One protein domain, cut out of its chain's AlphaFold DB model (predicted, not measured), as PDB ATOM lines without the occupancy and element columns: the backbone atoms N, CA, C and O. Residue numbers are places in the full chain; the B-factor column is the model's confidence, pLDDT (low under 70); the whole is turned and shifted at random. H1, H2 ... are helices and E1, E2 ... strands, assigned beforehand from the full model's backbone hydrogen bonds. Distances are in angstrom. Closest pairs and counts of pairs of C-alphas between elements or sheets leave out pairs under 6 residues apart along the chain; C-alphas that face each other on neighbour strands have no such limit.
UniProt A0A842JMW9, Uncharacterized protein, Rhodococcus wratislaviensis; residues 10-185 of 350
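Overview. This is residues 10 to 185 of the 350 residues of an uncharacterized protein of Rhodococcus wratislaviensis (UniProt A0A842JMW9). Four long helices, H1, H3, H4 and H9, make an up-and-down bundle, loosely closed between H3 and H4. H5, H6 and H8 pack on H3, H7 joins H6 to H8 beside H5, and the hairpin of E1 and E2 comes closest to H3 at its base, where Val 117 and Ser 130 lie near Ala 58, while its tip at residues 122 to 125 runs away from H3. The printed part has 176 residues with nine named helices and two named strands, in the order H1 H2 H3 H4 H5 E1 E2 H6 H7 H8 H9; the sheet, E1 - E2, is antiparallel and the class is mostly helix. The whole is compact, with a radius of gyration of the C-alphas of 15.9 A and spans of 47 by 35 by 28 A.

Arrangement. H1, residues 10 to 31, touches H3, residues 42 to 66, at a shallow tilt of 34 degrees, only just short of steep, opposite ways; the closest C-alphas, of Ala 18 and Phe 56, are 5.1 A apart. H1 touches H9, residues 168 to 184, at a shallow tilt of 30 degrees, opposite ways, closest at C-alphas 23 and 174, 4.9 A. H9 touches H4, residues 75 to 93, at a shallow tilt of 16 degrees, opposite ways, closest at C-alphas 84 and 180, 5.5 A. H3 and H4 are close but not clearly touching, C-alphas 60 and 85 being closest at 7.1 A. H2, residues 34 to 37, touches H8, residues 151 to 161, closest at C-alphas 36 and 161, 4.6 A. H3 is the hub: residues 54 to 61 alone touch H5, residues 106 to 116, about perpendicular at 82 degrees, closest at C-alphas 58 and 113, 4.0 A. Its residues 47 to 51 alone touch H6, residues 133 to 142, closest at C-alphas 51 and 133, 6.5 A, and residues 42 to 50 alone touch H8, closest at C-alphas 46 and 157, 6.0 A. H7, residues 144 to 149, touches H5, closest at C-alphas 112 and 149, 6.0 A, and touches H6 only at the corner. E1, residues 117 to 122, and E2, residues 125 to 130, form a hairpin, with N 120 and O 127 at 2.8 A, within hydrogen-bond range. Every O i to N i+4 pair is within range in H3, H4, H5, H6, H8 and H9; H1 has 17 of 18, H7 1 of 2, and H2 is too short for one.

Along the chain. H1 begins at C-alpha 10 (56.515, 125.272, 28.442) and is 32.4 A long. H3 is 36.3 A, H4 26.3 A and H9 24.4 A, ending at C-alpha 184 (59.160, 128.227, 16.916).

Size, cuts and confidence. C-alphas 98 and 124, the two farthest apart, are 48.8 A apart. The printed part has no cut; H4 to H5 is a long link. pLDDT is under 70 at residues 67 to 74 and 76.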
ATOM      1  N   GLN A  10      57.488 126.261  27.985       72.12
ATOM      2  CA  GLN A  10      56.515 125.272  28.442       72.12
ATOM      3  C   GLN A  10      55.624 124.707  27.322       72.12
ATOM      4  O   GLN A  10      55.273 123.533  27.375       72.12
ATOM      5  N   TYR A  11      55.295 125.509  26.302       78.75
ATOM      6  CA  TYR A  11      54.415 125.098  25.195       78.75
ATOM      7  C   TYR A  11      55.120 125.106  23.844       78.75
ATOM      8  O   TYR A  11      54.832 124.275  22.983       78.75
ATOM      9  N   SER A  12      56.063 126.033  23.649       82.06
ATOM     10  CA  SER A  12      56.756 126.171  22.367       82.06
ATOM     11  C   SER A  12      57.656 124.980  22.059       82.06
ATOM     12  O   SER A  12      57.731 124.563  20.907       82.06
ATOM     13  N   GLU A  13      58.315 124.409  23.070       87.62
ATOM     14  CA  GLU A  13      59.196 123.261  22.879       87.62
ATOM     15  C   GLU A  13      58.417 121.975  22.567       87.62
ATOM     16  O   GLU A  13      58.717 121.359  21.539       87.62
ATOM     17  N   PRO A  14      57.384 121.585  23.340       92.12
ATOM     18  CA  PRO A  14      56.612 120.393  23.007       92.12
ATOM     19  C   PRO A  14      55.863 120.498  21.673       92.12
ATOM     20  O   PRO A  14      55.858 119.535  20.904       92.12
ATOM     21  N   LEU A  15      55.306 121.670  21.339       94.06
ATOM     22  CA  LEU A  15      54.676 121.896  20.035       94.06
ATOM     23  C   LEU A  15      55.695 121.785  18.891       94.06
ATOM     24  O   LEU A  15      55.420 121.124  17.889       94.06
ATOM     25  N   ALA A  16      56.879 122.391  19.038       94.06
ATOM     26  CA  ALA A  16      57.932 122.298  18.028       94.06
ATOM     27  C   ALA A  16      58.398 120.846  17.843       94.06
ATOM     28  O   ALA A  16      58.641 120.416  16.716       94.06
ATOM     29  N   ARG A  17      58.471 120.071  18.933       95.88
ATOM     30  CA  ARG A  17      58.791 118.642  18.901       95.88
ATOM     31  C   ARG A  17      57.732 117.833  18.161       95.88
ATOM     32  O   ARG A  17      58.094 117.101  17.243       95.88
ATOM     33  N   ALA A  18      56.455 118.001  18.497       97.88
ATOM     34  CA  ALA A  18      55.363 117.299  17.825       97.88
ATOM     35  C   ALA A  18      55.301 117.642  16.324       97.88
ATOM     36  O   ALA A  18      55.164 116.753  15.482       97.88
ATOM     37  N   ALA A  19      55.492 118.919  15.970       97.88
ATOM     38  CA  ALA A  19      55.576 119.348  14.576       97.88
ATOM     39  C   ALA A  19      56.768 118.705  13.848       97.88
ATOM     40  O   ALA A  19      56.618 118.229  12.721       97.88
ATOM     41  N   PHE A  20      57.943 118.650  14.490       96.81
ATOM     42  CA  PHE A  20      59.153 118.054  13.922       96.81
ATOM     43  C   PHE A  20      59.022 116.542  13.691       96.81
ATOM     44  O   PHE A  20      59.464 116.028  12.657       96.81
ATOM     45  N   GLU A  21      58.411 115.817  14.624       97.56
ATOM     46  CA  GLU A  21      58.205 114.373  14.491       97.56
ATOM     47  C   GLU A  21      57.173 114.054  13.400       97.56
ATOM     48  O   GLU A  21      57.421 113.186  12.553       97.56
ATOM     49  N   LEU A  22      56.066 114.807  13.339       98.62
ATOM     50  CA  LEU A  22      55.055 114.636  12.296       98.62
ATOM     51  C   LEU A  22      55.607 114.972  10.904       98.62
ATOM     52  O   LEU A  22      55.456 114.168   9.983       98.62
ATOM     53  N   GLN A  23      56.302 116.101  10.730       97.38
ATOM     54  CA  GLN A  23      56.865 116.452   9.419       97.38
ATOM     55  C   GLN A  23      57.913 115.431   8.953       97.38
ATOM     56  O   GLN A  23      57.917 115.061   7.781       97.38
ATOM     57  N   SER A  24      58.728 114.896   9.874       95.44
ATOM     58  CA  SER A  24      59.703 113.843   9.559       95.44
ATOM     59  C   SER A  24      59.001 112.574   9.078       95.44
ATOM     60  O   SER A  24      59.433 111.937   8.115       95.44
ATOM     61  N   ARG A  25      57.880 112.205   9.716       97.81
ATOM     62  CA  ARG A  25      57.051 111.084   9.265       97.81
ATOM     63  C   ARG A  25      56.495 111.344   7.871       97.81
ATOM     64  O   ARG A  25      56.643 110.469   7.026       97.81
ATOM     65  N   LEU A  26      55.917 112.515   7.606       97.81
ATOM     66  CA  LEU A  26      55.360 112.852   6.289       97.81
ATOM     67  C   LEU A  26      56.432 112.855   5.191       97.81
ATOM     68  O   LEU A  26      56.187 112.325   4.108       97.81
ATOM     69  N   TYR A  27      57.637 113.350   5.489       94.75
ATOM     70  CA  TYR A  27      58.788 113.242   4.596       94.75
ATOM     71  C   TYR A  27      59.133 111.784   4.288       94.75
ATOM     72  O   TYR A  27      59.263 111.412   3.127       94.75
ATOM     73  N   ASN A  28      59.213 110.922   5.302       94.62
ATOM     74  CA  ASN A  28      59.513 109.504   5.091       94.62
ATOM     75  C   ASN A  28      58.399 108.786   4.308       94.62
ATOM     76  O   ASN A  28      58.683 107.926   3.477       94.62
ATOM     77  N   ILE A  29      57.132 109.140   4.546       95.88
ATOM     78  CA  ILE A  29      55.989 108.608   3.791       95.88
ATOM     79  C   ILE A  29      56.096 109.001   2.314       95.88
ATOM     80  O   ILE A  29      55.940 108.140   1.455       95.88
ATOM     81  N   TYR A  30      56.391 110.269   2.023       94.44
ATOM     82  CA  TYR A  30      56.424 110.791   0.657       94.44
ATOM     83  C   TYR A  30      57.702 110.426  -0.110       94.44
ATOM     84  O   TYR A  30      57.639 109.952  -1.239       94.44
ATOM     85  N   SER A  31      58.870 110.639   0.495       89.69
ATOM     86  CA  SER A  31      60.172 110.545  -0.175       89.69
ATOM     87  C   SER A  31      60.864 109.193  -0.017       89.69
ATOM     88  O   SER A  31      61.771 108.898  -0.790       89.69
ATOM     89  N   GLN A  32      60.487 108.383   0.976       90.81
ATOM     90  CA  GLN A  32      61.150 107.102   1.279       90.81
ATOM     91  C   GLN A  32      60.204 105.899   1.229       90.81
ATOM     92  O   GLN A  32      60.588 104.803   1.634       90.81
ATOM     93  N   ASP A  33      58.967 106.101   0.768       91.38
ATOM     94  CA  ASP A  33      57.943 105.059   0.678       91.38
ATOM     95  C   ASP A  33      57.753 104.283   2.000       91.38
ATOM     96  O   ASP A  33      57.573 103.063   2.039       91.38
ATOM     97  N   PHE A  34      57.831 105.000   3.130       94.81
ATOM     98  CA  PHE A  34      57.863 104.398   4.467       94.81
ATOM     99  C   PHE A  34      56.668 103.471   4.741       94.81
ATOM    100  O   PHE A  34      56.829 102.420   5.372       94.81
ATOM    101  N   MET A  35      55.471 103.827   4.266       94.06
ATOM    102  CA  MET A  35      54.249 103.057   4.544       94.06
ATOM    103  C   MET A  35      54.201 101.732   3.799       94.06
ATOM    104  O   MET A  35      53.664 100.770   4.335       94.06
ATOM    105  N   HIS A  36      54.783 101.647   2.610       89.75
ATOM    106  CA  HIS A  36      54.744 100.430   1.815       89.75
ATOM    107  C   HIS A  36      56.039  99.625   1.991       89.75
ATOM    108  O   HIS A  36      55.993  98.502   2.496       89.75
ATOM    109  N   SER A  37      57.203 100.236   1.763       87.50
ATOM    110  CA  SER A  37      58.488  99.531   1.607       87.50
ATOM    111  C   SER A  37      59.355  99.393   2.869       87.50
ATOM    112  O   SER A  37      60.409  98.755   2.838       87.50
ATOM    113  N   SER A  38      58.955  99.973   4.004       90.75
ATOM    114  CA  SER A  38      59.720  99.842   5.253       90.75
ATOM    115  C   SER A  38      59.714  98.410   5.807       90.75
ATOM    116  O   SER A  38      58.691  97.730   5.810       90.75
ATOM    117  N   ARG A  39      60.859  97.982   6.364       92.00
ATOM    118  CA  ARG A  39      61.026  96.685   7.055       92.00
ATOM    119  C   ARG A  39      60.374  96.640   8.440       92.00
ATOM    120  O   ARG A  39      60.362  95.589   9.074       92.00
ATOM    121  N   LEU A  40      59.891  97.777   8.942       92.75
ATOM    122  CA  LEU A  40      59.248  97.836  10.251       92.75
ATOM    123  C   LEU A  40      57.877  97.142  10.225       92.75
ATOM    124  O   LEU A  40      57.185  97.200   9.204       92.75
ATOM    125  N   PRO A  41      57.437  96.543  11.348       95.06
ATOM    126  CA  PRO A  41      56.142  95.873  11.418       95.06
ATOM    127  C   PRO A  41      54.987  96.780  10.976       95.06
ATOM    128  O   PRO A  41      54.922  97.945  11.376       95.06
ATOM    129  N   ARG A  42      54.035  96.238  10.197       93.69
ATOM    130  CA  ARG A  42      52.844  96.967   9.707       93.69
ATOM    131  C   ARG A  42      52.120  97.697  10.842       93.69
ATOM    132  O   ARG A  42      51.900  98.899  10.749       93.69
ATOM    133  N   GLN A  43      51.872  96.992  11.946       92.56
ATOM    134  CA  GLN A  43      51.212  97.544  13.130       92.56
ATOM    135  C   GLN A  43      51.967  98.742  13.725       92.56
ATOM    136  O   GLN A  43      51.344  99.733  14.092       92.56
ATOM    137  N   TYR A  44      53.303  98.686  13.784       94.75
ATOM    138  CA  TYR A  44      54.112  99.807  14.266       94.75
ATOM    139  C   TYR A  44      53.989 101.017  13.337       94.75
ATOM    140  O   TYR A  44      53.784 102.134  13.805       94.75
ATOM    141  N   ARG A  45      54.098 100.816  12.018       96.00
ATOM    142  CA  ARG A  45      54.019 101.915  11.040       96.00
ATOM    143  C   ARG A  45      52.675 102.623  11.108       96.00
ATOM    144  O   ARG A  45      52.656 103.851  11.163       96.00
ATOM    145  N   GLY A  46      51.587 101.856  11.171       96.81
ATOM    146  CA  GLY A  46      50.248 102.411  11.300       96.81
ATOM    147  C   GLY A  46      50.056 103.133  12.630       96.81
ATOM    148  O   GLY A  46      49.878 104.348  12.649       96.81
ATOM    149  N   CYS A  47      50.212 102.418  13.749       97.62
ATOM    150  CA  CYS A  47      49.959 102.957  15.087       97.62
ATOM    151  C   CYS A  47      50.842 104.172  15.415       97.62
ATOM    152  O   CYS A  47      50.338 105.177  15.910       97.62
ATOM    153  N   SER A  48      52.139 104.136  15.081       98.25
ATOM    154  CA  SER A  48      53.026 105.288  15.302       98.25
ATOM    155  C   SER A  48      52.672 106.490  14.426       98.25
ATOM    156  O   SER A  48      52.834 107.619  14.869       98.25
ATOM    157  N   THR A  49      52.160 106.282  13.209       98.50
ATOM    158  CA  THR A  49      51.709 107.390  12.353       98.50
ATOM    159  C   THR A  49      50.442 108.029  12.915       98.50
ATOM    160  O   THR A  49      50.394 109.251  13.028       98.50
ATOM    161  N   LEU A  50      49.458 107.226  13.339       98.56
ATOM    162  CA  LEU A  50      48.246 107.733  13.997       98.56
ATOM    163  C   LEU A  50      48.580 108.526  15.262       98.56
ATOM    164  O   LEU A  50      48.059 109.624  15.458       98.56
ATOM    165  N   TRP A  51      49.497 108.001  16.079       98.75
ATOM    166  CA  TRP A  51      49.953 108.674  17.290       98.75
ATOM    167  C   TRP A  51      50.575 110.041  16.996       98.75
ATOM    168  O   TRP A  51      50.243 110.996  17.683       98.75
ATOM    169  N   LEU A  52      51.420 110.170  15.965       98.75
ATOM    170  CA  LEU A  52      52.049 111.451  15.616       98.75
ATOM    171  C   LEU A  52      51.030 112.522  15.205       98.75
ATOM    172  O   LEU A  52      51.159 113.679  15.602       98.75
ATOM    173  N   PHE A  53      49.994 112.143  14.450       98.69
ATOM    174  CA  PHE A  53      48.881 113.052  14.160       98.69
ATOM    175  C   PHE A  53      48.127 113.433  15.437       98.69
ATOM    176  O   PHE A  53      47.904 114.617  15.684       98.69
ATOM    177  N   GLY A  54      47.780 112.447  16.269       98.56
ATOM    178  CA  GLY A  54      47.095 112.685  17.539       98.56
ATOM    179  C   GLY A  54      47.894 113.585  18.483       98.56
ATOM    180  O   GLY A  54      47.336 114.494  19.088       98.56
ATOM    181  N   GLN A  55      49.209 113.384  18.566       98.50
ATOM    182  CA  GLN A  55      50.109 114.166  19.407       98.50
ATOM    183  C   GLN A  55      50.161 115.627  18.958       98.50
ATOM    184  O   GLN A  55      50.029 116.533  19.778       98.50
ATOM    185  N   PHE A  56      50.315 115.869  17.657       98.56
ATOM    186  CA  PHE A  56      50.318 117.224  17.115       98.56
ATOM    187  C   PHE A  56      48.975 117.939  17.335       98.56
ATOM    188  O   PHE A  56      48.954 119.082  17.794       98.56
ATOM    189  N   LEU A  57      47.852 117.255  17.086       98.44
ATOM    190  CA  LEU A  57      46.509 117.804  17.310       98.44
ATOM    191  C   LEU A  57      46.224 118.071  18.795       98.44
ATOM    192  O   LEU A  57      45.570 119.062  19.116       98.44
ATOM    193  N   ALA A  58      46.762 117.253  19.705       97.81
ATOM    194  CA  ALA A  58      46.699 117.516  21.141       97.81
ATOM    195  C   ALA A  58      47.397 118.832  21.495       97.81
ATOM    196  O   ALA A  58      46.830 119.647  22.213       97.81
ATOM    197  N   TRP A  59      48.595 119.084  20.955       95.81
ATOM    198  CA  TRP A  59      49.308 120.340  21.207       95.81
ATOM    199  C   TRP A  59      48.608 121.558  20.608       95.81
ATOM    200  O   TRP A  59      48.597 122.611  21.243       95.81
ATOM    201  N   ILE A  60      47.964 121.421  19.443       94.69
ATOM    202  CA  ILE A  60      47.071 122.466  18.919       94.69
ATOM    203  C   ILE A  60      45.945 122.751  19.916       94.69
ATOM    204  O   ILE A  60      45.672 123.913  20.214       94.69
ATOM    205  N   GLU A  61      45.304 121.710  20.446       94.94
ATOM    206  CA  GLU A  61      44.191 121.855  21.381       94.94
ATOM    207  C   GLU A  61      44.630 122.449  22.730       94.94
ATOM    208  O   GLU A  61      43.946 123.329  23.250       94.94
ATOM    209  N   ILE A  62      45.791 122.053  23.260       92.38
ATOM    210  CA  ILE A  62      46.391 122.642  24.471       92.38
ATOM    211  C   ILE A  62      46.638 124.134  24.256       92.38
ATOM    212  O   ILE A  62      46.152 124.959  25.028       92.38
ATOM    213  N   VAL A  63      47.316 124.499  23.162       88.94
ATOM    214  CA  VAL A  63      47.579 125.906  22.835       88.94
ATOM    215  C   VAL A  63      46.276 126.679  22.670       88.94
ATOM    216  O   VAL A  63      46.170 127.795  23.163       88.94
ATOM    217  N   ARG A  64      45.254 126.095  22.035       87.31
ATOM    218  CA  ARG A  64      43.941 126.730  21.862       87.31
ATOM    219  C   ARG A  64      43.233 126.975  23.197       87.31
ATOM    220  O   ARG A  64      42.657 128.047  23.376       87.31
ATOM    221  N   ARG A  65      43.236 125.995  24.108       86.50
ATOM    222  CA  ARG A  65      42.634 126.113  25.450       86.50
ATOM    223  C   ARG A  65      43.341 127.167  26.293       86.50
ATOM    224  O   ARG A  65      42.694 127.859  27.070       86.50
ATOM    225  N   GLU A  66      44.648 127.298  26.110       79.50
ATOM    226  CA  GLU A  66      45.509 128.082  26.991       79.50
ATOM    227  C   GLU A  66      45.986 129.392  26.350       79.50
ATOM    228  O   GLU A  66      46.777 130.112  26.943       79.50
ATOM    229  N   ILE A  67      45.469 129.769  25.175       67.94
ATOM    230  CA  ILE A  67      45.947 130.932  24.405       67.94
ATOM    231  C   ILE A  67      45.799 132.277  25.130       67.94
ATOM    232  O   ILE A  67      46.501 133.226  24.806       67.94
ATOM    233  N   GLN A  68      44.900 132.358  26.116       55.66
ATOM    234  CA  GLN A  68      44.754 133.531  26.990       55.66
ATOM    235  C   GLN A  68      45.860 133.615  28.059       55.66
ATOM    236  O   GLN A  68      46.107 134.687  28.598       55.66
ATOM    237  N   VAL A  69      46.514 132.490  28.361       51.72
ATOM    238  CA  VAL A  69      47.634 132.358  29.309       51.72
ATOM    239  C   VAL A  69      48.978 132.358  28.572       51.72
ATOM    240  O   VAL A  69      49.986 132.810  29.113       51.72
ATOM    241  N   ILE A  70      49.000 131.895  27.317       56.94
ATOM    242  CA  ILE A  70      50.167 131.949  26.432       56.94
ATOM    243  C   ILE A  70      50.293 133.368  25.859       56.94
ATOM    244  O   ILE A  70      50.090 133.619  24.673       56.94
ATOM    245  N   ASP A  71      50.647 134.318  26.719       54.50
ATOM    246  CA  ASP A  71      51.187 135.586  26.253       54.50
ATOM    247  C   ASP A  71      52.623 135.328  25.770       54.50
ATOM    248  O   ASP A  71      53.534 135.074  26.561       54.50
ATOM    249  N   PHE A  72      52.853 135.367  24.453       56.03
ATOM    250  CA  PHE A  72      54.211 135.340  23.886       56.03
ATOM    251  C   PHE A  72      55.001 136.633  24.179       56.03
ATOM    252  O   PHE A  72      56.093 136.836  23.633       56.03
ATOM    253  N   GLY A  73      54.454 137.507  25.032       56.47
ATOM    254  CA  GLY A  73      54.959 138.834  25.360       56.47
ATOM    255  C   GLY A  73      54.822 139.809  24.193       56.47
ATOM    256  O   GLY A  73      55.406 140.888  24.236       56.47
ATOM    257  N   ASP A  74      54.133 139.394  23.127       67.50
ATOM    258  CA  ASP A  74      54.014 140.094  21.856       67.50
ATOM    259  C   ASP A  74      52.802 139.551  21.081       67.50
ATOM    260  O   ASP A  74      52.812 138.424  20.571       67.50
ATOM    261  N   ILE A  75      51.765 140.383  20.962       72.00
ATOM    262  CA  ILE A  75      50.539 140.097  20.202       72.00
ATOM    263  C   ILE A  75      50.883 139.643  18.778       72.00
ATOM    264  O   ILE A  75      50.250 138.729  18.245       72.00
ATOM    265  N   GLN A  76      51.931 140.213  18.173       69.25
ATOM    266  CA  GLN A  76      52.327 139.868  16.814       69.25
ATOM    267  C   GLN A  76      52.814 138.420  16.700       69.25
ATOM    268  O   GLN A  76      52.510 137.751  15.706       69.25
ATOM    269  N   LYS A  77      53.540 137.922  17.708       73.50
ATOM    270  CA  LYS A  77      53.994 136.526  17.763       73.50
ATOM    271  C   LYS A  77      52.835 135.575  18.025       73.50
ATOM    272  O   LYS A  77      52.764 134.537  17.373       73.50
ATOM    273  N   THR A  78      51.907 135.931  18.913       76.25
ATOM    274  CA  THR A  78      50.714 135.112  19.177       76.25
ATOM    275  C   THR A  78      49.867 134.944  17.918       76.25
ATOM    276  O   THR A  78      49.508 133.822  17.562       76.25
ATOM    277  N   THR A  79      49.603 136.032  17.187       79.06
ATOM    278  CA  THR A  79      48.834 135.968  15.938       79.06
ATOM    279  C   THR A  79      49.587 135.215  14.840       79.06
ATOM    280  O   THR A  79      48.972 134.479  14.072       79.06
ATOM    281  N   GLU A  80      50.913 135.353  14.751       82.69
ATOM    282  CA  GLU A  80      51.694 134.578  13.781       82.69
ATOM    283  C   GLU A  80      51.685 133.082  14.111       82.69
ATOM    284  O   GLU A  80      51.484 132.273  13.209       82.69
ATOM    285  N   LEU A  81      51.789 132.695  15.388       86.12
ATOM    286  CA  LEU A  81      51.621 131.296  15.782       86.12
ATOM    287  C   LEU A  81      50.242 130.769  15.377       86.12
ATOM    288  O   LEU A  81      50.149 129.704  14.770       86.12
ATOM    289  N   GLN A  82      49.177 131.509  15.697       84.06
ATOM    290  CA  GLN A  82      47.812 131.131  15.323       84.06
ATOM    291  C   GLN A  82      47.681 130.933  13.815       84.06
ATOM    292  O   GLN A  82      47.056 129.966  13.389       84.06
ATOM    293  N   ARG A  83      48.307 131.803  13.013       85.25
ATOM    294  CA  ARG A  83      48.331 131.687  11.554       85.25
ATOM    295  C   ARG A  83      49.011 130.393  11.105       85.25
ATOM    296  O   ARG A  83      48.427 129.645  10.334       85.25
ATOM    297  N   GLN A  84      50.192 130.085  11.640       88.81
ATOM    298  CA  GLN A  84      50.926 128.855  11.310       88.81
ATOM    299  C   GLN A  84      50.140 127.590  11.695       88.81
ATOM    300  O   GLN A  84      50.082 126.627  10.932       88.81
ATOM    301  N   LEU A  85      49.483 127.595  12.860       91.56
ATOM    302  CA  LEU A  85      48.602 126.501  13.280       91.56
ATOM    303  C   LEU A  85      47.363 126.388  12.380       91.56
ATOM    304  O   LEU A  85      46.948 125.282  12.027       91.56
ATOM    305  N   PHE A  86      46.782 127.528  11.993       88.62
ATOM    306  CA  PHE A  86      45.630 127.580  11.102       88.62
ATOM    307  C   PHE A  86      45.959 127.030   9.715       88.62
ATOM    308  O   PHE A  86      45.155 126.254   9.202       88.62
ATOM    309  N   ASP A  87      47.125 127.365   9.156       90.12
ATOM    310  CA  ASP A  87      47.582 126.902   7.841       90.12
ATOM    311  C   ASP A  87      47.632 125.364   7.790       90.12
ATOM    312  O   ASP A  87      47.050 124.747   6.895       90.12
ATOM    313  N   VAL A  88      48.246 124.715   8.792       95.75
ATOM    314  CA  VAL A  88      48.299 123.241   8.871       95.75
ATOM    315  C   VAL A  88      46.893 122.642   8.944       95.75
ATOM    316  O   VAL A  88      46.558 121.704   8.218       95.75
ATOM    317  N   ALA A  89      46.054 123.199   9.816       94.06
ATOM    318  CA  ALA A  89      44.706 122.706  10.042       94.06
ATOM    319  C   ALA A  89      43.764 122.969   8.842       94.06
ATOM    320  O   ALA A  89      42.830 122.194   8.619       94.06
ATOM    321  N   ASP A  90      44.016 124.009   8.033       93.06
ATOM    322  CA  ASP A  90      43.276 124.276   6.792       93.06
ATOM    323  C   ASP A  90      43.636 123.292   5.692       93.06
ATOM    324  O   ASP A  90      42.749 122.725   5.055       93.06
ATOM    325  N   ILE A  91      44.928 123.008   5.530       94.94
ATOM    326  CA  ILE A  91      45.395 122.006   4.573       94.94
ATOM    327  C   ILE A  91      44.815 120.633   4.919       94.94
ATOM    328  O   ILE A  91      44.421 119.903   4.016       94.94
ATOM    329  N   LEU A  92      44.711 120.272   6.202       95.88
ATOM    330  CA  LEU A  92      44.042 119.036   6.629       95.88
ATOM    331  C   LEU A  92      42.546 119.032   6.272       95.88
ATOM    332  O   LEU A  92      42.037 118.013   5.808       95.88
ATOM    333  N   ALA A  93      41.856 120.163   6.438       94.56
ATOM    334  CA  ALA A  93      40.412 120.274   6.223       94.56
ATOM    335  C   ALA A  93      39.992 120.490   4.762       94.56
ATOM    336  O   ALA A  93      38.833 120.248   4.439       94.56
ATOM    337  N   SER A  94      40.901 120.944   3.893       90.06
ATOM    338  CA  SER A  94      40.572 121.349   2.524       90.06
ATOM    339  C   SER A  94      39.965 120.203   1.710       90.06
ATOM    340  O   SER A  94      40.543 119.120   1.621       90.06
ATOM    341  N   ASP A  95      38.817 120.426   1.092       88.44
ATOM    342  CA  ASP A  95      38.176 119.524   0.134       88.44
ATOM    343  C   ASP A  95      38.520 119.859  -1.326       88.44
ATOM    344  O   ASP A  95      38.288 119.032  -2.201       88.44
ATOM    345  N   GLU A  96      39.153 121.007  -1.568       84.62
ATOM    346  CA  GLU A  96      39.600 121.471  -2.888       84.62
ATOM    347  C   GLU A  96      40.822 120.711  -3.429       84.62
ATOM    348  O   GLU A  96      41.129 120.771  -4.619       84.62
ATOM    349  N   LEU A  97      41.551 120.006  -2.560       84.44
ATOM    350  CA  LEU A  97      42.666 119.160  -2.974       84.44
ATOM    351  C   LEU A  97      42.125 117.801  -3.428       84.44
ATOM    352  O   LEU A  97      41.540 117.078  -2.616       84.44
ATOM    353  N   ASP A  98      42.420 117.418  -4.675       82.88
ATOM    354  CA  ASP A  98      42.164 116.078  -5.236       82.88
ATOM    355  C   ASP A  98      43.133 115.020  -4.659       82.88
ATOM    356  O   ASP A  98      43.856 114.302  -5.346       82.88
ATOM    357  N   ASP A  99      43.220 114.995  -3.333       84.06
ATOM    358  CA  ASP A  99      43.998 114.066  -2.531       84.06
ATOM    359  C   ASP A  99      43.257 113.835  -1.205       84.06
ATOM    360  O   ASP A  99      43.320 114.672  -0.289       84.06
ATOM    361  N   PRO A 100      42.515 112.717  -1.081       87.62
ATOM    362  CA  PRO A 100      41.764 112.417   0.131       87.62
ATOM    363  C   PRO A 100      42.652 111.881   1.264       87.62
ATOM    364  O   PRO A 100      42.180 111.788   2.398       87.62
ATOM    365  N   VAL A 101      43.912 111.510   0.994       93.38
ATOM    366  CA  VAL A 101      44.811 110.981   2.027       93.38
ATOM    367  C   VAL A 101      45.090 112.076   3.051       93.38
ATOM    368  O   VAL A 101      45.452 113.191   2.690       93.38
ATOM    369  N   PHE A 102      44.916 111.749   4.334       95.31
ATOM    370  CA  PHE A 102      45.052 112.680   5.462       95.31
ATOM    371  C   PHE A 102      44.066 113.857   5.459       95.31
ATOM    372  O   PHE A 102      44.255 114.801   6.224       95.31
ATOM    373  N   ARG A 103      42.998 113.815   4.652       95.44
ATOM    374  CA  ARG A 103      41.904 114.779   4.801       95.44
ATOM    375  C   ARG A 103      41.183 114.527   6.124       95.44
ATOM    376  O   ARG A 103      40.763 113.403   6.388       95.44
ATOM    377  N   MET A 104      41.032 115.580   6.918       95.62
ATOM    378  CA  MET A 104      40.428 115.545   8.244       95.62
ATOM    379  C   MET A 104      39.698 116.861   8.497       95.62
ATOM    380  O   MET A 104      40.311 117.929   8.454       95.62
ATOM    381  N   PHE A 105      38.395 116.817   8.765       95.06
ATOM    382  CA  PHE A 105      37.619 118.046   8.963       95.06
ATOM    383  C   PHE A 105      37.917 118.699  10.315       95.06
ATOM    384  O   PHE A 105      38.376 118.051  11.251       95.06
ATOM    385  N   ARG A 106      37.623 119.997  10.450       93.94
ATOM    386  CA  ARG A 106      37.956 120.777  11.657       93.94
ATOM    387  C   ARG A 106      37.394 120.169  12.950       93.94
ATOM    388  O   ARG A 106      38.085 120.162  13.964       93.94
ATOM    389  N   ALA A 107      36.167 119.645  12.914       95.25
ATOM    390  CA  ALA A 107      35.555 118.993  14.071       95.25
ATOM    391  C   ALA A 107      36.260 117.677  14.442       95.25
ATOM    392  O   ALA A 107      36.475 117.416  15.619       95.25
ATOM    393  N   GLU A 108      36.680 116.892  13.447       96.69
ATOM    394  CA  GLU A 108      37.437 115.649  13.640       96.69
ATOM    395  C   GLU A 108      38.837 115.933  14.202       96.69
ATOM    396  O   GLU A 108      39.231 115.335  15.199       96.69
ATOM    397  N   GLN A 109      39.543 116.922  13.638       97.81
ATOM    398  CA  GLN A 109      40.831 117.405  14.155       97.81
ATOM    399  C   GLN A 109      40.728 117.787  15.635       97.81
ATOM    400  O   GLN A 109      41.578 117.410  16.443       97.81
ATOM    401  N   ARG A 110      39.666 118.520  15.989       96.38
ATOM    402  CA  ARG A 110      39.404 118.941  17.362       96.38
ATOM    403  C   ARG A 110      39.086 117.757  18.264       96.38
ATOM    404  O   ARG A 110      39.700 117.658  19.314       96.38
ATOM    405  N   ALA A 111      38.190 116.863  17.860       97.69
ATOM    406  CA  ALA A 111      37.836 115.694  18.657       97.69
ATOM    407  C   ALA A 111      39.066 114.823  18.954       97.69
ATOM    408  O   ALA A 111      39.303 114.481  20.110       97.69
ATOM    409  N   ILE A 112      39.904 114.555  17.943       98.44
ATOM    410  CA  ILE A 112      41.180 113.844  18.115       98.44
ATOM    411  C   ILE A 112      42.097 114.589  19.091       98.44
ATOM    412  O   ILE A 112      42.657 113.969  19.994       98.44
ATOM    413  N   GLY A 113      42.242 115.908  18.931       97.94
ATOM    414  CA  GLY A 113      43.021 116.734  19.850       97.94
ATOM    415  C   GLY A 113      42.510 116.620  21.286       97.94
ATOM    416  O   GLY A 113      43.284 116.306  22.183       97.94
ATOM    417  N   GLU A 114      41.203 116.785  21.497       97.50
ATOM    418  CA  GLU A 114      40.555 116.729  22.810       97.50
ATOM    419  C   GLU A 114      40.755 115.379  23.505       97.50
ATOM    420  O   GLU A 114      41.119 115.366  24.681       97.50
ATOM    421  N   VAL A 115      40.576 114.255  22.798       97.88
ATOM    422  CA  VAL A 115      40.748 112.915  23.393       97.88
ATOM    423  C   VAL A 115      42.211 112.535  23.621       97.88
ATOM    424  O   VAL A 115      42.478 111.610  24.392       97.88
ATOM    425  N   MET A 116      43.152 113.220  22.963       98.31
ATOM    426  CA  MET A 116      44.597 113.030  23.125       98.31
ATOM    427  C   MET A 116      45.217 113.904  24.219       98.31
ATOM    428  O   MET A 116      46.359 113.640  24.605       98.31
ATOM    429  N   VAL A 117      44.508 114.926  24.711       97.31
ATOM    430  CA  VAL A 117      44.954 115.707  25.870       97.31
ATOM    431  C   VAL A 117      44.785 114.875  27.136       97.31
ATOM    432  O   VAL A 117      43.711 114.345  27.415       97.31
ATOM    433  N   VAL A 118      45.859 114.789  27.914       95.25
ATOM    434  CA  VAL A 118      45.892 114.138  29.223       95.25
ATOM    435  C   VAL A 118      46.455 115.099  30.253       95.25
ATOM    436  O   VAL A 118      47.280 115.957  29.945       95.25
ATOM    437  N   GLU A 119      46.032 114.940  31.494       92.12
ATOM    438  CA  GLU A 119      46.555 115.718  32.606       92.12
ATOM    439  C   GLU A 119      47.755 114.986  33.222       92.12
ATOM    440  O   GLU A 119      47.709 113.780  33.479       92.12
ATOM    441  N   ARG A 120      48.862 115.699  33.440       87.69
ATOM    442  CA  ARG A 120      50.055 115.172  34.111       87.69
ATOM    443  C   ARG A 120      50.411 116.046  35.301       87.69
ATOM    444  O   ARG A 120      50.388 117.268  35.214       87.69
ATOM    445  N   LEU A 121      50.823 115.408  36.391       84.38
ATOM    446  CA  LEU A 121      51.404 116.100  37.535       84.38
ATOM    447  C   LEU A 121      52.897 116.323  37.278       84.38
ATOM    448  O   LEU A 121      53.665 115.368  37.157       84.38
ATOM    449  N   ALA A 122      53.313 117.584  37.209       75.75
ATOM    450  CA  ALA A 122      54.713 117.981  37.109       75.75
ATOM    451  C   ALA A 122      55.019 119.021  38.189       75.75
ATOM    452  O   ALA A 122      54.336 120.034  38.289       75.75
ATOM    453  N   ALA A 123      56.035 118.761  39.018       75.81
ATOM    454  CA  ALA A 123      56.433 119.650  40.118       75.81
ATOM    455  C   ALA A 123      55.266 120.068  41.050       75.81
ATOM    456  O   ALA A 123      55.213 121.198  41.527       75.81
ATOM    457  N   GLY A 124      54.318 119.156  41.300       77.75
ATOM    458  CA  GLY A 124      53.158 119.408  42.164       77.75
ATOM    459  C   GLY A 124      52.037 120.232  41.523       77.75
ATOM    460  O   GLY A 124      51.058 120.531  42.199       77.75
ATOM    461  N   GLN A 125      52.149 120.575  40.238       78.81
ATOM    462  CA  GLN A 125      51.106 121.256  39.475       78.81
ATOM    463  C   GLN A 125      50.557 120.349  38.379       78.81
ATOM    464  O   GLN A 125      51.295 119.606  37.726       78.81
ATOM    465  N   SER A 126      49.244 120.422  38.186       83.38
ATOM    466  CA  SER A 126      48.570 119.767  37.074       83.38
ATOM    467  C   SER A 126      48.802 120.543  35.789       83.38
ATOM    468  O   SER A 126      48.590 121.755  35.752       83.38
ATOM    469  N   ARG A 127      49.243 119.851  34.740       85.31
ATOM    470  CA  ARG A 127      49.444 120.427  33.409       85.31
ATOM    471  C   ARG A 127      48.802 119.559  32.341       85.31
ATOM    472  O   ARG A 127      48.839 118.332  32.434       85.31
ATOM    473  N   ASN A 128      48.284 120.196  31.298       90.69
ATOM    474  CA  ASN A 128      47.879 119.483  30.098       90.69
ATOM    475  C   ASN A 128      49.122 119.029  29.320       90.69
ATOM    476  O   ASN A 128      50.101 119.765  29.182       90.69
ATOM    477  N   ASP A 129      49.082 117.800  28.828       92.50
ATOM    478  CA  ASP A 129      50.116 117.170  28.014       92.50
ATOM    479  C   ASP A 129      49.436 116.291  26.953       92.50
ATOM    480  O   ASP A 129      48.220 116.081  26.970       92.50
ATOM    481  N   SER A 130      50.210 115.751  26.020       96.31
ATOM    482  CA  SER A 130      49.708 114.753  25.080       96.31
ATOM    483  C   SER A 130      49.829 113.333  25.651       96.31
ATOM    484  O   SER A 130      50.756 113.006  26.410       96.31
ATOM    485  N   ALA A 131      48.897 112.454  25.278       97.31
ATOM    486  CA  ALA A 131      49.007 111.027  25.553       97.31
ATOM    487  C   ALA A 131      50.304 110.459  24.941       97.31
ATOM    488  O   ALA A 131      50.602 110.617  23.751       97.31
ATOM    489  N   GLY A 132      51.089 109.768  25.771       97.19
ATOM    490  CA  GLY A 132      52.315 109.110  25.322       97.19
ATOM    491  C   GLY A 132      52.008 107.907  24.425       97.19
ATOM    492  O   GLY A 132      50.908 107.362  24.465       97.19
ATOM    493  N   TYR A 133      52.993 107.445  23.652       97.81
ATOM    494  CA  TYR A 133      52.787 106.351  22.692       97.81
ATOM    495  C   TYR A 133      52.221 105.069  23.330       97.81
ATOM    496  O   TYR A 133      51.290 104.477  22.796       97.81
ATOM    497  N   ALA A 134      52.722 104.664  24.503       97.19
ATOM    498  CA  ALA A 134      52.234 103.466  25.193       97.19
ATOM    499  C   ALA A 134      50.752 103.578  25.601       97.19
ATOM    500  O   ALA A 134      49.977 102.640  25.411       97.19
ATOM    501  N   GLU A 135      50.357 104.739  26.124       97.75
ATOM    502  CA  GLU A 135      48.978 105.040  26.509       97.75
ATOM    503  C   GLU A 135      48.061 105.101  25.283       97.75
ATOM    504  O   GLU A 135      46.991 104.493  25.280       97.75
ATOM    505  N   PHE A 136      48.518 105.750  24.210       98.44
ATOM    506  CA  PHE A 136      47.828 105.786  22.924       98.44
ATOM    507  C   PHE A 136      47.567 104.381  22.379       98.44
ATOM    508  O   PHE A 136      46.430 104.041  22.064       98.44
ATOM    509  N   THR A 137      48.603 103.539  22.297       98.06
ATOM    510  CA  THR A 137      48.475 102.165  21.790       98.06
ATOM    511  C   THR A 137      47.543 101.329  22.662       98.06
ATOM    512  O   THR A 137      46.780 100.519  22.134       98.06
ATOM    513  N   TYR A 138      47.583 101.516  23.984       97.81
ATOM    514  CA  TYR A 138      46.659 100.853  24.897       97.81
ATOM    515  C   TYR A 138      45.210 101.259  24.599       97.81
ATOM    516  O   TYR A 138      44.405 100.387  24.274       97.81
ATOM    517  N   ARG A 139      44.907 102.565  24.600       98.06
ATOM    518  CA  ARG A 139      43.554 103.092  24.344       98.06
ATOM    519  C   ARG A 139      43.036 102.720  22.959       98.06
ATOM    520  O   ARG A 139      41.912 102.253  22.851       98.06
ATOM    521  N   LEU A 140      43.868 102.807  21.920       97.25
ATOM    522  CA  LEU A 140      43.494 102.414  20.555       97.25
ATOM    523  C   LEU A 140      43.054 100.939  20.454       97.25
ATOM    524  O   LEU A 140      42.290 100.584  19.559       97.25
ATOM    525  N   ARG A 141      43.536 100.073  21.357       95.94
ATOM    526  CA  ARG A 141      43.188  98.647  21.400       95.94
ATOM    527  C   ARG A 141      41.989  98.341  22.299       95.94
ATOM    528  O   ARG A 141      41.309  97.353  22.043       95.94
ATOM    529  N   THR A 142      41.792  99.104  23.371       97.62
ATOM    530  CA  THR A 142      40.841  98.752  24.442       97.62
ATOM    531  C   THR A 142      39.632  99.675  24.548       97.62
ATOM    532  O   THR A 142      38.705  99.341  25.274       97.62
ATOM    533  N   ASP A 143      39.647 100.833  23.890       97.94
ATOM    534  CA  ASP A 143      38.584 101.838  23.941       97.94
ATOM    535  C   ASP A 143      38.038 102.085  22.525       97.94
ATOM    536  O   ASP A 143      38.660 102.764  21.705       97.94
ATOM    537  N   ASP A 144      36.861 101.520  22.243       97.06
ATOM    538  CA  ASP A 144      36.202 101.632  20.938       97.06
ATOM    539  C   ASP A 144      35.802 103.077  20.605       97.06
ATOM    540  O   ASP A 144      35.862 103.479  19.445       97.06
ATOM    541  N   THR A 145      35.463 103.889  21.614       96.12
ATOM    542  CA  THR A 145      35.105 105.301  21.404       96.12
ATOM    543  C   THR A 145      36.337 106.104  21.005       96.12
ATOM    544  O   THR A 145      36.288 106.906  20.074       96.12
ATOM    545  N   PHE A 146      37.468 105.868  21.672       97.38
ATOM    546  CA  PHE A 146      38.742 106.472  21.292       97.38
ATOM    547  C   PHE A 146      39.171 106.043  19.888       97.38
ATOM    548  O   PHE A 146      39.584 106.877  19.085       97.38
ATOM    549  N   LYS A 147      39.047 104.750  19.577       97.19
ATOM    550  CA  LYS A 147      39.401 104.193  18.270       97.19
ATOM    551  C   LYS A 147      38.576 104.792  17.132       97.19
ATOM    552  O   LYS A 147      39.137 105.045  16.065       97.19
ATOM    553  N   GLU A 148      37.287 105.049  17.349       97.19
ATOM    554  CA  GLU A 148      36.404 105.595  16.313       97.19
ATOM    555  C   GLU A 148      36.889 106.958  15.801       97.19
ATOM    556  O   GLU A 148      36.903 107.189  14.593       97.19
ATOM    557  N   TRP A 149      37.410 107.818  16.683       97.88
ATOM    558  CA  TRP A 149      37.970 109.116  16.282       97.88
ATOM    559  C   TRP A 149      39.160 109.006  15.324       97.88
ATOM    560  O   TRP A 149      39.403 109.923  14.549       97.88
ATOM    561  N   PHE A 150      39.886 107.885  15.334       97.75
ATOM    562  CA  PHE A 150      41.014 107.645  14.433       97.75
ATOM    563  C   PHE A 150      40.632 106.833  13.188       97.75
ATOM    564  O   PHE A 150      41.487 106.632  12.327       97.75
ATOM    565  N   SER A 151      39.377 106.385  13.044       95.94
ATOM    566  CA  SER A 151      38.988 105.397  12.024       95.94
ATOM    567  C   SER A 151      39.226 105.887  10.589       95.94
ATOM    568  O   SER A 151      39.682 105.130   9.729       95.94
ATOM    569  N   SER A 152      38.976 107.171  10.315       95.06
ATOM    570  CA  SER A 152      39.239 107.793   9.010       95.06
ATOM    571  C   SER A 152      40.731 107.856   8.689       95.06
ATOM    572  O   SER A 152      41.165 107.488   7.592       95.06
ATOM    573  N   LEU A 153      41.538 108.272   9.667       96.38
ATOM    574  CA  LEU A 153      42.984 108.358   9.518       96.38
ATOM    575  C   LEU A 153      43.624 106.969   9.381       96.38
ATOM    576  O   LEU A 153      44.526 106.797   8.563       96.38
ATOM    577  N   ASP A 154      43.118 105.978  10.114       97.25
ATOM    578  CA  ASP A 154      43.541 104.579  10.028       97.25
ATOM    579  C   ASP A 154      43.278 104.001   8.634       97.25
ATOM    580  O   ASP A 154      44.187 103.460   8.012       97.25
ATOM    581  N   ARG A 155      42.096 104.246   8.048       96.75
ATOM    582  CA  ARG A 155      41.809 103.866   6.650       96.75
ATOM    583  C   ARG A 155      42.789 104.491   5.654       96.75
ATOM    584  O   ARG A 155      43.219 103.823   4.714       96.75
ATOM    585  N   ASN A 156      43.163 105.756   5.849       95.75
ATOM    586  CA  ASN A 156      44.159 106.424   5.004       95.75
ATOM    587  C   ASN A 156      45.548 105.786   5.147       95.75
ATOM    588  O   ASN A 156      46.223 105.531   4.150       95.75
ATOM    589  N   VAL A 157      45.958 105.506   6.382       96.44
ATOM    590  CA  VAL A 157      47.210 104.823   6.722       96.44
ATOM    591  C   VAL A 157      47.259 103.419   6.111       96.44
ATOM    592  O   VAL A 157      48.248 103.071   5.467       96.44
ATOM    593  N   GLU A 158      46.186 102.640   6.230       96.19
ATOM    594  CA  GLU A 158      46.055 101.311   5.626       96.19
ATOM    595  C   GLU A 158      46.106 101.369   4.094       96.19
ATOM    596  O   GLU A 158      46.782 100.547   3.472       96.19
ATOM    597  N   ALA A 159      45.484 102.376   3.470       95.38
ATOM    598  CA  ALA A 159      45.570 102.580   2.025       95.38
ATOM    599  C   ALA A 159      47.011 102.861   1.564       95.38
ATOM    600  O   ALA A 159      47.456 102.291   0.567       95.38
ATOM    601  N   LEU A 160      47.762 103.691   2.300       96.19
ATOM    602  CA  LEU A 160      49.183 103.936   2.025       96.19
ATOM    603  C   LEU A 160      50.017 102.657   2.190       96.19
ATOM    604  O   LEU A 160      50.884 102.372   1.367       96.19
ATOM    605  N   MET A 161      49.734 101.845   3.214       95.56
ATOM    606  CA  MET A 161      50.390 100.540   3.390       95.56
ATOM    607  C   MET A 161      50.019  99.532   2.294       95.56
ATOM    608  O   MET A 161      50.795  98.623   2.014       95.56
ATOM    609  N   GLY A 162      48.860  99.705   1.654       94.44
ATOM    610  CA  GLY A 162      48.429  98.976   0.459       94.44
ATOM    611  C   GLY A 162      49.031  99.481  -0.858       94.44
ATOM    612  O   GLY A 162      48.646  98.986  -1.914       94.44
ATOM    613  N   GLY A 163      49.949 100.454  -0.820       92.38
ATOM    614  CA  GLY A 163      50.644 100.974  -2.004       92.38
ATOM    615  C   GLY A 163      50.002 102.212  -2.635       92.38
ATOM    616  O   GLY A 163      50.467 102.676  -3.680       92.38
ATOM    617  N   LYS A 164      48.958 102.793  -2.019       93.75
ATOM    618  CA  LYS A 164      48.461 104.112  -2.432       93.75
ATOM    619  C   LYS A 164      49.579 105.138  -2.253       93.75
ATOM    620  O   LYS A 164      50.203 105.203  -1.197       93.75
ATOM    621  N   ARG A 165      49.816 105.966  -3.269       91.31
ATOM    622  CA  ARG A 165      50.816 107.034  -3.181       91.31
ATOM    623  C   ARG A 165      50.272 108.223  -2.380       91.31
ATOM    624  O   ARG A 165      49.102 108.569  -2.559       91.31
ATOM    625  N   PRO A 166      51.088 108.859  -1.522       92.50
ATOM    626  CA  PRO A 166      50.714 110.118  -0.888       92.50
ATOM    627  C   PRO A 166      50.635 111.222  -1.948       92.50
ATOM    628  O   PRO A 166      51.527 111.344  -2.789       92.50
ATOM    629  N   GLY A 167      49.569 112.019  -1.921       92.31
ATOM    630  CA  GLY A 167      49.389 113.121  -2.859       92.31
ATOM    631  C   GLY A 167      49.914 114.454  -2.327       92.31
ATOM    632  O   GLY A 167      50.728 114.533  -1.398       92.31
ATOM    633  N   VAL A 168      49.444 115.536  -2.951       92.94
ATOM    634  CA  VAL A 168      49.915 116.896  -2.677       92.94
ATOM    635  C   VAL A 168      49.566 117.385  -1.272       92.94
ATOM    636  O   VAL A 168      50.307 118.199  -0.721       92.94
ATOM    637  N   ARG A 169      48.516 116.856  -0.627       94.62
ATOM    638  CA  ARG A 169      48.175 117.259   0.746       94.62
ATOM    639  C   ARG A 169      49.309 116.916   1.706       94.62
ATOM    640  O   ARG A 169      49.684 117.741   2.531       94.62
ATOM    641  N   THR A 170      49.912 115.738   1.546       95.81
ATOM    642  CA  THR A 170      51.069 115.310   2.353       95.81
ATOM    643  C   THR A 170      52.233 116.298   2.224       95.81
ATOM    644  O   THR A 170      52.840 116.674   3.227       95.81
ATOM    645  N   VAL A 171      52.502 116.768   0.999       93.81
ATOM    646  CA  VAL A 171      53.532 117.779   0.704       93.81
ATOM    647  C   VAL A 171      53.214 119.100   1.403       93.81
ATOM    648  O   VAL A 171      54.074 119.665   2.074       93.81
ATOM    649  N   LEU A 172      51.981 119.590   1.276       94.50
ATOM    650  CA  LEU A 172      51.568 120.871   1.851       94.50
ATOM    651  C   LEU A 172      51.580 120.854   3.383       94.50
ATOM    652  O   LEU A 172      52.110 121.789   3.981       94.50
ATOM    653  N   ILE A 173      51.090 119.780   4.017       97.19
ATOM    654  CA  ILE A 173      51.141 119.626   5.480       97.19
ATOM    655  C   ILE A 173      52.598 119.661   5.948       97.19
ATOM    656  O   ILE A 173      52.931 120.416   6.857       97.19
ATOM    657  N   GLN A 174      53.484 118.884   5.311       96.50
ATOM    658  CA  GLN A 174      54.901 118.848   5.683       96.50
ATOM    659  C   GLN A 174      55.537 120.239   5.593       96.50
ATOM    660  O   GLN A 174      56.234 120.661   6.514       96.50
ATOM    661  N   ARG A 175      55.251 120.987   4.524       94.50
ATOM    662  CA  ARG A 175      55.769 122.347   4.330       94.50
ATOM    663  C   ARG A 175      55.267 123.325   5.391       94.50
ATOM    664  O   ARG A 175      56.083 124.081   5.914       94.50
ATOM    665  N   ALA A 176      53.975 123.289   5.715       94.56
ATOM    666  CA  ALA A 176      53.380 124.137   6.745       94.56
ATOM    667  C   ALA A 176      53.935 123.812   8.144       94.56
ATOM    668  O   ALA A 176      54.235 124.713   8.921       94.56
ATOM    669  N   LEU A 177      54.183 122.531   8.443       97.19
ATOM    670  CA  LEU A 177      54.859 122.129   9.679       97.19
ATOM    671  C   LEU A 177      56.306 122.641   9.744       97.19
ATOM    672  O   LEU A 177      56.747 123.063  10.809       97.19
ATOM    673  N   ILE A 178      57.045 122.656   8.628       89.75
ATOM    674  CA  ILE A 178      58.377 123.284   8.577       89.75
ATOM    675  C   ILE A 178      58.298 124.788   8.853       89.75
ATOM    676  O   ILE A 178      59.150 125.312   9.570       89.75
ATOM    677  N   ASP A 179      57.295 125.485   8.315       89.19
ATOM    678  CA  ASP A 179      57.097 126.913   8.592       89.19
ATOM    679  C   ASP A 179      56.802 127.171  10.072       89.19
ATOM    680  O   ASP A 179      57.438 128.037  10.680       89.19
ATOM    681  N   LEU A 180      55.955 126.342  10.685       93.25
ATOM    682  CA  LEU A 180      55.716 126.360  12.126       93.25
ATOM    683  C   LEU A 180      57.004 126.111  12.933       93.25
ATOM    684  O   LEU A 180      57.275 126.828  13.894       93.25
ATOM    685  N   ILE A 181      57.833 125.137  12.546       89.88
ATOM    686  CA  ILE A 181      59.104 124.844  13.233       89.88
ATOM    687  C   ILE A 181      60.084 126.010  13.104       89.88
ATOM    688  O   ILE A 181      60.725 126.375  14.085       89.88
ATOM    689  N   ASN A 182      60.196 126.620  11.922       86.12
ATOM    690  CA  ASN A 182      61.068 127.777  11.710       86.12
ATOM    691  C   ASN A 182      60.599 129.003  12.498       86.12
ATOM    692  O   ASN A 182      61.428 129.791  12.943       86.12
ATOM    693  N   PHE A 183      59.289 129.148  12.703       87.44
ATOM    694  CA  PHE A 183      58.739 130.161  13.595       87.44
ATOM    695  C   PHE A 183      59.075 129.874  15.071       87.44
ATOM    696  O   PHE A 183      59.475 130.780  15.800       87.44
ATOM    697  N   LEU A 184      58.940 128.619  15.517       88.19
ATOM    698  CA  LEU A 184      59.160 128.227  16.916       88.19
ATOM    699  C   LEU A 184      60.643 128.115  17.308       88.19
ATOM    700  O   LEU A 184      60.970 128.302  18.480       88.19
ATOM    701  N   ASP A 185      61.527 127.787  16.366       85.88
ATOM    702  CA  ASP A 185      62.971 127.609  16.567       85.88
ATOM    703  C   ASP A 185      63.785 128.265  15.427       85.88
ATOM    704  O   ASP A 185      64.429 127.564  14.637       85.88
TER     705      ASP A 185